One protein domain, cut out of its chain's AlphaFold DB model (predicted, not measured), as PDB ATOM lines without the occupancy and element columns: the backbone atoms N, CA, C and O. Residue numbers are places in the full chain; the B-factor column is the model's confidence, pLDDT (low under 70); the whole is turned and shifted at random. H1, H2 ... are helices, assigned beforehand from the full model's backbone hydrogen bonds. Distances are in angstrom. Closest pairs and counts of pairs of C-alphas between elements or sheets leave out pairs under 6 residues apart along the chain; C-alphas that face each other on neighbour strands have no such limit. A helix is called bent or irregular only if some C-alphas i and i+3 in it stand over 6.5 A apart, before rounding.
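What this domain is: This is residues 137 to 164 and 174 to 202 of the 253 residues of the protein "DegT/DnrJ/EryC1/StrS aminotransferase family protein" of Streptomyces sp. 1114.5 (UniProt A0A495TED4). Two helices lie at either end of a thin middle made of two extended stretches, one leading away from H1 and one leading toward H2, which are paired for a short way at residues 158 to 159 and 177 to 178. Residues 149 to 155, of which 149 to 153 belong to H1, stand free, and after H2 the last residues form a tail. The printed part has 57 residues, with two named helices in the order H1, H2 and no named strand; the class is all helix, though under half of the residues, 27 of 57, are in named elements. The whole is only just loose, close to compact, with a radius of gyration of the C-alphas of 12.4 A and spans of 34 by 23 by 23 A.

How they stand to each other: H1, residues 137 to 153, and H2, residues 185 to 194, are apart, with no C-alpha of the one within 8 A of the other. Between them along the chain, residues 158 to 159 pair with residues 177 to 178, antiparallel. In H1 and H2 every O i to N i+4 pair is within hydrogen-bond range. Neither helix is bent or irregular.

Where its parts are: H1 begins with C-alpha 137 at (0.234, 2.346, -7.430) and ends with C-alpha 153 at (-7.376, 24.666, -13.888), 24.4 A from first to last C-alpha. H2 begins with C-alpha 185 at (-0.951, 27.907, 7.927) and ends with C-alpha 194 at (-13.960, 22.166, 7.352), 14.2 A from first to last C-alpha.

The domain as a whole: The two C-alphas farthest apart, those of Arg 138 and Pro 183, are 36.1 A apart. Residues 165 to 173 are not printed, and C-alphas 164 and 174 are 14.9 A apart across this cut. The link from H1 to H2 runs across the cut. The mean pLDDT of the printed part is 94.3, and no printed residue is under 70.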
ATOM      1  N   MET A 137      -0.738   1.362  -6.946       93.31
ATOM      2  CA  MET A 137       0.234   2.346  -7.430       93.31
ATOM      3  C   MET A 137      -0.260   3.015  -8.718       93.31
ATOM      4  O   MET A 137      -0.282   4.241  -8.786       93.31
ATOM      5  N   ARG A 138      -0.768   2.232  -9.680       92.88
ATOM      6  CA  ARG A 138      -1.370   2.762 -10.917       92.88
ATOM      7  C   ARG A 138      -2.569   3.674 -10.633       92.88
ATOM      8  O   ARG A 138      -2.683   4.747 -11.216       92.88
ATOM      9  N   ALA A 139      -3.454   3.272  -9.721       94.56
ATOM     10  CA  ALA A 139      -4.591   4.102  -9.323       94.56
ATOM     11  C   ALA A 139      -4.138   5.414  -8.659       94.56
ATOM     12  O   ALA A 139      -4.695   6.475  -8.928       94.56
ATOM     13  N   ALA A 140      -3.101   5.369  -7.819       94.00
ATOM     14  CA  ALA A 140      -2.549   6.559  -7.180       94.00
ATOM     15  C   ALA A 140      -1.914   7.534  -8.191       94.00
ATOM     16  O   ALA A 140      -2.111   8.743  -8.064       94.00
ATOM     17  N   GLU A 141      -1.236   7.023  -9.226       92.69
ATOM     18  CA  GLU A 141      -0.732   7.820 -10.356       92.69
ATOM     19  C   GLU A 141      -1.859   8.546 -11.090       92.69
ATOM     20  O   GLU A 141      -1.782   9.756 -11.312       92.69
ATOM     21  N   GLN A 142      -2.932   7.825 -11.414       94.81
ATOM     22  CA  GLN A 142      -4.102   8.390 -12.083       94.81
ATOM     23  C   GLN A 142      -4.765   9.476 -11.228       94.81
ATOM     24  O   GLN A 142      -5.020  10.574 -11.717       94.81
ATOM     25  N   HIS A 143      -4.972   9.213  -9.934       94.56
ATOM     26  CA  HIS A 143      -5.535  10.202  -9.013       94.56
ATOM     27  C   HIS A 143      -4.656  11.450  -8.889       94.56
ATOM     28  O   HIS A 143      -5.182  12.560  -8.810       94.56
ATOM     29  N   LEU A 144      -3.328  11.293  -8.889       93.31
ATOM     30  CA  LEU A 144      -2.419  12.433  -8.875       93.31
ATOM     31  C   LEU A 144      -2.537  13.264 -10.150       93.31
ATOM     32  O   LEU A 144      -2.572  14.487 -10.061       93.31
ATOM     33  N   ALA A 145      -2.599  12.617 -11.315       94.44
ATOM     34  CA  ALA A 145      -2.773  13.310 -12.585       94.44
ATOM     35  C   ALA A 145      -4.085  14.113 -12.605       94.44
ATOM     36  O   ALA A 145      -4.073  15.290 -12.955       94.44
ATOM     37  N   THR A 146      -5.190  13.523 -12.133       96.50
ATOM     38  CA  THR A 146      -6.479  14.222 -11.994       96.50
ATOM     39  C   THR A 146      -6.397  15.397 -11.022       96.50
ATOM     40  O   THR A 146      -6.864  16.490 -11.337       96.50
ATOM     41  N   LEU A 147      -5.783  15.203  -9.851       95.19
ATOM     42  CA  LEU A 147      -5.588  16.276  -8.875       95.19
ATOM     43  C   LEU A 147      -4.754  17.416  -9.465       95.19
ATOM     44  O   LEU A 147      -5.059  18.583  -9.236       95.19
ATOM     45  N   ARG A 148      -3.714  17.075 -10.229       95.62
ATOM     46  CA  ARG A 148      -2.844  18.047 -10.879       95.62
ATOM     47  C   ARG A 148      -3.589  18.892 -11.888       95.62
ATOM     48  O   ARG A 148      -3.556  20.111 -11.769       95.62
ATOM     49  N   GLN A 149      -4.315  18.246 -12.792       97.19
ATOM     50  CA  GLN A 149      -5.147  18.932 -13.771       97.19
ATOM     51  C   GLN A 149      -6.152  19.872 -13.092       97.19
ATOM     52  O   GLN A 149      -6.271  21.026 -13.490       97.19
ATOM     53  N   ALA A 150      -6.832  19.407 -12.039       96.44
ATOM     54  CA  ALA A 150      -7.789  20.233 -11.310       96.44
ATOM     55  C   ALA A 150      -7.114  21.461 -10.681       96.44
ATOM     56  O   ALA A 150      -7.607  22.572 -10.811       96.44
ATOM     57  N   LEU A 151      -5.973  21.294 -10.009       95.88
ATOM     58  CA  LEU A 151      -5.290  22.413  -9.356       95.88
ATOM     59  C   LEU A 151      -4.694  23.411 -10.363       95.88
ATOM     60  O   LEU A 151      -4.692  24.608 -10.082       95.88
ATOM     61  N   GLU A 152      -4.241  22.941 -11.525       95.75
ATOM     62  CA  GLU A 152      -3.806  23.794 -12.639       95.75
ATOM     63  C   GLU A 152      -4.983  24.593 -13.229       95.75
ATOM     64  O   GLU A 152      -4.844  25.790 -13.454       95.75
ATOM     65  N   GLU A 153      -6.164  23.984 -13.394       97.56
ATOM     66  CA  GLU A 153      -7.376  24.666 -13.888       97.56
ATOM     67  C   GLU A 153      -7.813  25.840 -12.993       97.56
ATOM     68  O   GLU A 153      -8.336  26.842 -13.484       97.56
ATOM     69  N   TYR A 154      -7.582  25.742 -11.681       97.06
ATOM     70  CA  TYR A 154      -7.912  26.796 -10.715       97.06
ATOM     71  C   TYR A 154      -6.765  27.785 -10.449       97.06
ATOM     72  O   TYR A 154      -6.877  28.575  -9.508       97.06
ATOM     73  N   ASP A 155      -5.674  27.743 -11.225       95.75
ATOM     74  CA  ASP A 155      -4.458  28.535 -10.985       95.75
ATOM     75  C   ASP A 155      -3.985  28.435  -9.516       95.75
ATOM     76  O   ASP A 155      -3.588  29.424  -8.885       95.75
ATOM     77  N   ALA A 156      -4.086  27.241  -8.917       95.25
ATOM     78  CA  ALA A 156      -3.743  27.057  -7.514       95.25
ATOM     79  C   ALA A 156      -2.250  27.373  -7.298       95.25
ATOM     80  O   ALA A 156      -1.403  26.868  -8.040       95.25
ATOM     81  N   PRO A 157      -1.881  28.160  -6.270       95.75
ATOM     82  CA  PRO A 157      -0.503  28.598  -6.062       95.75
ATOM     83  C   PRO A 157       0.342  27.498  -5.404       95.75
ATOM     84  O   PRO A 157       0.825  27.656  -4.283       95.75
ATOM     85  N   ILE A 158       0.502  26.365  -6.083       96.12
ATOM     86  CA  ILE A 158       1.212  25.182  -5.594       96.12
ATOM     87  C   ILE A 158       2.407  24.839  -6.489       96.12
ATOM     88  O   ILE A 158       2.354  24.997  -7.706       96.12
ATOM     89  N   ALA A 159       3.480  24.330  -5.894       95.12
ATOM     90  CA  ALA A 159       4.551  23.630  -6.588       95.12
ATOM     91  C   ALA A 159       4.437  22.125  -6.356       95.12
ATOM     92  O   ALA A 159       4.168  21.648  -5.246       95.12
ATOM     93  N   TRP A 160       4.708  21.394  -7.431       93.44
ATOM     94  CA  TRP A 160       4.869  19.952  -7.419       93.44
ATOM     95  C   TRP A 160       6.321  19.607  -7.083       93.44
ATOM     96  O   TRP A 160       7.225  20.294  -7.555       93.44
ATOM     97  N   PRO A 161       6.569  18.550  -6.295       91.12
ATOM     98  CA  PRO A 161       7.923  18.087  -6.047       91.12
ATOM     99  C   PRO A 161       8.536  17.573  -7.351       91.12
ATOM    100  O   PRO A 161       7.887  16.835  -8.099       91.12
ATOM    101  N   GLU A 162       9.793  17.928  -7.601       91.00
ATOM    102  CA  GLU A 162      10.571  17.330  -8.681       91.00
ATOM    103  C   GLU A 162      10.889  15.874  -8.331       91.00
ATOM    104  O   GLU A 162      11.341  15.553  -7.229       91.00
ATOM    105  N   ILE A 163      10.612  14.974  -9.269       88.19
ATOM    106  CA  ILE A 163      10.892  13.547  -9.133       88.19
ATOM    107  C   ILE A 163      11.991  13.238 -10.139       88.19
ATOM    108  O   ILE A 163      11.782  13.401 -11.338       88.19
ATOM    109  N   GLY A 164      13.159  12.819  -9.655       91.44
ATOM    110  CA  GLY A 164      14.261  12.431 -10.536       91.44
ATOM    111  C   GLY A 164      13.876  11.255 -11.439       91.44
ATOM    112  O   GLY A 164      13.112  10.385 -11.026       91.44
ATOM    113  N   THR A 174       1.193  12.943  -1.489       90.44
ATOM    114  CA  THR A 174       1.828  13.921  -2.372       90.44
ATOM    115  C   THR A 174       2.152  15.168  -1.577       90.44
ATOM    116  O   THR A 174       1.226  15.920  -1.278       90.44
ATOM    117  N   PRO A 175       3.428  15.392  -1.207       92.75
ATOM    118  CA  PRO A 175       3.802  16.668  -0.629       92.75
ATOM    119  C   PRO A 175       3.599  17.743  -1.695       92.75
ATOM    120  O   PRO A 175       3.998  17.556  -2.844       92.75
ATOM    121  N   LEU A 176       2.938  18.827  -1.315       93.75
ATOM    122  CA  LEU A 176       2.724  20.001  -2.150       93.75
ATOM    123  C   LEU A 176       3.257  21.204  -1.389       93.75
ATOM    124  O   LEU A 176       2.993  21.345  -0.192       93.75
ATOM    125  N   THR A 177       3.975  22.072  -2.088       94.69
ATOM    126  CA  THR A 177       4.452  23.337  -1.524       94.69
ATOM    127  C   THR A 177       3.517  24.439  -1.981       94.69
ATOM    128  O   THR A 177       3.166  24.491  -3.152       94.69
ATOM    129  N   ILE A 178       3.098  25.328  -1.084       95.31
ATOM    130  CA  ILE A 178       2.336  26.518  -1.473       95.31
ATOM    131  C   ILE A 178       3.350  27.610  -1.826       95.31
ATOM    132  O   ILE A 178       4.141  28.016  -0.979       95.31
ATOM    133  N   ASN A 179       3.333  28.078  -3.074       94.25
ATOM    134  CA  ASN A 179       4.314  29.032  -3.612       94.25
ATOM    135  C   ASN A 179       4.031  30.484  -3.223       94.25
ATOM    136  O   ASN A 179       4.810  31.384  -3.526       94.25
ATOM    137  N   VAL A 180       2.902  30.725  -2.564       94.56
ATOM    138  CA  VAL A 180       2.570  32.015  -1.968       94.56
ATOM    139  C   VAL A 180       2.744  31.937  -0.462       94.56
ATOM    140  O   VAL A 180       2.480  30.914   0.169       94.56
ATOM    141  N   ARG A 181       3.157  33.051   0.141       94.31
ATOM    142  CA  ARG A 181       3.227  33.153   1.595       94.31
ATOM    143  C   ARG A 181       1.832  32.944   2.182       94.31
ATOM    144  O   ARG A 181       0.921  33.716   1.897       94.31
ATOM    145  N   VAL A 182       1.694  31.943   3.045       93.94
ATOM    146  CA  VAL A 182       0.492  31.721   3.856       93.94
ATOM    147  C   VAL A 182       0.738  32.359   5.226       93.94
ATOM    148  O   VAL A 182       1.574  31.847   5.969       93.94
ATOM    149  N   PRO A 183       0.072  33.479   5.578       92.44
ATOM    150  CA  PRO A 183       0.325  34.170   6.845       92.44
ATOM    151  C   PRO A 183      -0.012  33.317   8.069       92.44
ATOM    152  O   PRO A 183       0.670  33.404   9.082       92.44
ATOM    153  N   ASP A 184      -1.047  32.484   7.945       94.75
ATOM    154  CA  ASP A 184      -1.497  31.577   8.993       94.75
ATOM    155  C   ASP A 184      -1.795  30.179   8.412       94.75
ATOM    156  O   ASP A 184      -2.917  29.899   7.964       94.75
ATOM    157  N   PRO A 185      -0.789  29.283   8.391       92.19
ATOM    158  CA  PRO A 185      -0.951  27.907   7.927       92.19
ATOM    159  C   PRO A 185      -1.985  27.108   8.729       92.19
ATOM    160  O   PRO A 185      -2.601  26.188   8.186       92.19
ATOM    161  N   LYS A 186      -2.216  27.458  10.003       93.38
ATOM    162  CA  LYS A 186      -3.178  26.766  10.865       93.38
ATOM    163  C   LYS A 186      -4.606  27.058  10.418       93.38
ATOM    164  O   LYS A 186      -5.370  26.120  10.199       93.38
ATOM    165  N   THR A 187      -4.933  28.330  10.183       95.44
ATOM    166  CA  THR A 187      -6.243  28.714   9.633       95.44
ATOM    167  C   THR A 187      -6.486  28.073   8.265       95.44
ATOM    168  O   THR A 187      -7.599  27.627   7.982       95.44
ATOM    169  N   LEU A 188      -5.465  27.984   7.401       94.25
ATOM    170  CA  LEU A 188      -5.598  27.283   6.118       94.25
ATOM    171  C   LEU A 188      -5.946  25.799   6.319       94.25
ATOM    172  O   LEU A 188      -6.892  25.300   5.711       94.25
ATOM    173  N   HIS A 189      -5.218  25.111   7.199       94.38
ATOM    174  CA  HIS A 189      -5.462  23.706   7.527       94.38
ATOM    175  C   HIS A 189      -6.873  23.474   8.086       94.38
ATOM    176  O   HIS A 189      -7.562  22.538   7.676       94.38
ATOM    177  N   GLU A 190      -7.339  24.345   8.983       95.38
ATOM    178  CA  GLU A 190      -8.696  24.297   9.541       95.38
ATOM    179  C   GLU A 190      -9.769  24.501   8.465       95.38
ATOM    180  O   GLU A 190     -10.754  23.761   8.443       95.38
ATOM    181  N   LYS A 191      -9.552  25.424   7.519       96.44
ATOM    182  CA  LYS A 191     -10.451  25.629   6.370       96.44
ATOM    183  C   LYS A 191     -10.509  24.406   5.457       96.44
ATOM    184  O   LYS A 191     -11.602  23.988   5.083       96.44
ATOM    185  N   CYS A 192      -9.368  23.795   5.134       95.81
ATOM    186  CA  CYS A 192      -9.336  22.556   4.353       95.81
ATOM    187  C   CYS A 192     -10.090  21.428   5.067       95.81
ATOM    188  O   CYS A 192     -10.912  20.753   4.450       95.81
ATOM    189  N   ARG A 193      -9.879  21.268   6.381       96.00
ATOM    190  CA  ARG A 193     -10.606  20.283   7.193       96.00
ATOM    191  C   ARG A 193     -12.113  20.542   7.193       96.00
ATOM    192  O   ARG A 193     -12.872  19.597   7.013       96.00
ATOM    193  N   ALA A 194     -12.545  21.790   7.379       97.31
ATOM    194  CA  ALA A 194     -13.960  22.166   7.352       97.31
ATOM    195  C   ALA A 194     -14.612  21.887   5.986       97.31
ATOM    196  O   ALA A 194     -15.787  21.540   5.923       97.31
ATOM    197  N   ALA A 195     -13.835  21.967   4.903       97.25
ATOM    198  CA  ALA A 195     -14.250  21.586   3.555       97.25
ATOM    199  C   ALA A 195     -14.181  20.065   3.280       97.25
ATOM    200  O   ALA A 195     -14.447  19.636   2.161       97.25
ATOM    201  N   GLY A 196     -13.804  19.241   4.266       96.75
ATOM    202  CA  GLY A 196     -13.659  17.791   4.104       96.75
ATOM    203  C   GLY A 196     -12.417  17.367   3.313       96.75
ATOM    204  O   GLY A 196     -12.341  16.225   2.867       96.75
ATOM    205  N   ILE A 197     -11.440  18.261   3.137       95.12
ATOM    206  CA  ILE A 197     -10.206  17.995   2.395       95.12
ATOM    207  C   ILE A 197      -9.135  17.500   3.380       95.12
ATOM    208  O   ILE A 197      -8.685  18.271   4.237       95.12
ATOM    209  N   PRO A 198      -8.694  16.231   3.289       91.88
ATOM    210  CA  PRO A 198      -7.713  15.673   4.207       91.88
ATOM    211  C   PRO A 198      -6.303  16.169   3.860       91.88
ATOM    212  O   PRO A 198      -5.564  15.527   3.118       91.88
ATOM    213  N   VAL A 199      -5.914  17.308   4.428       94.31
ATOM    214  CA  VAL A 199      -4.537  17.820   4.382       94.31
ATOM    215  C   VAL A 199      -3.788  17.473   5.668       94.31
ATOM    216  O   VAL A 199      -4.381  17.323   6.740       94.31
ATOM    217  N   ARG A 200      -2.467  17.318   5.568       93.56
ATOM    218  CA  ARG A 200      -1.567  17.131   6.710       93.56
ATOM    219  C   ARG A 200      -0.383  18.073   6.556       93.56
ATOM    220  O   ARG A 200       0.129  18.219   5.449       93.56
ATOM    221  N   ALA A 201       0.051  18.672   7.661       90.06
ATOM    222  CA  ALA A 201       1.335  19.352   7.692       90.06
ATOM    223  C   ALA A 201       2.448  18.345   7.372       90.06
ATOM    224  O   ALA A 201       2.353  17.166   7.739       90.06
ATOM    225  N   GLN A 202       3.491  18.807   6.683       88.44
ATOM    226  CA  GLN A 202       4.718  18.029   6.577       88.44
ATOM    227  C   GLN A 202       5.303  17.827   7.980       88.44
ATOM    228  O   GLN A 202       5.006  18.601   8.892       88.44
TER     229      GLN A 202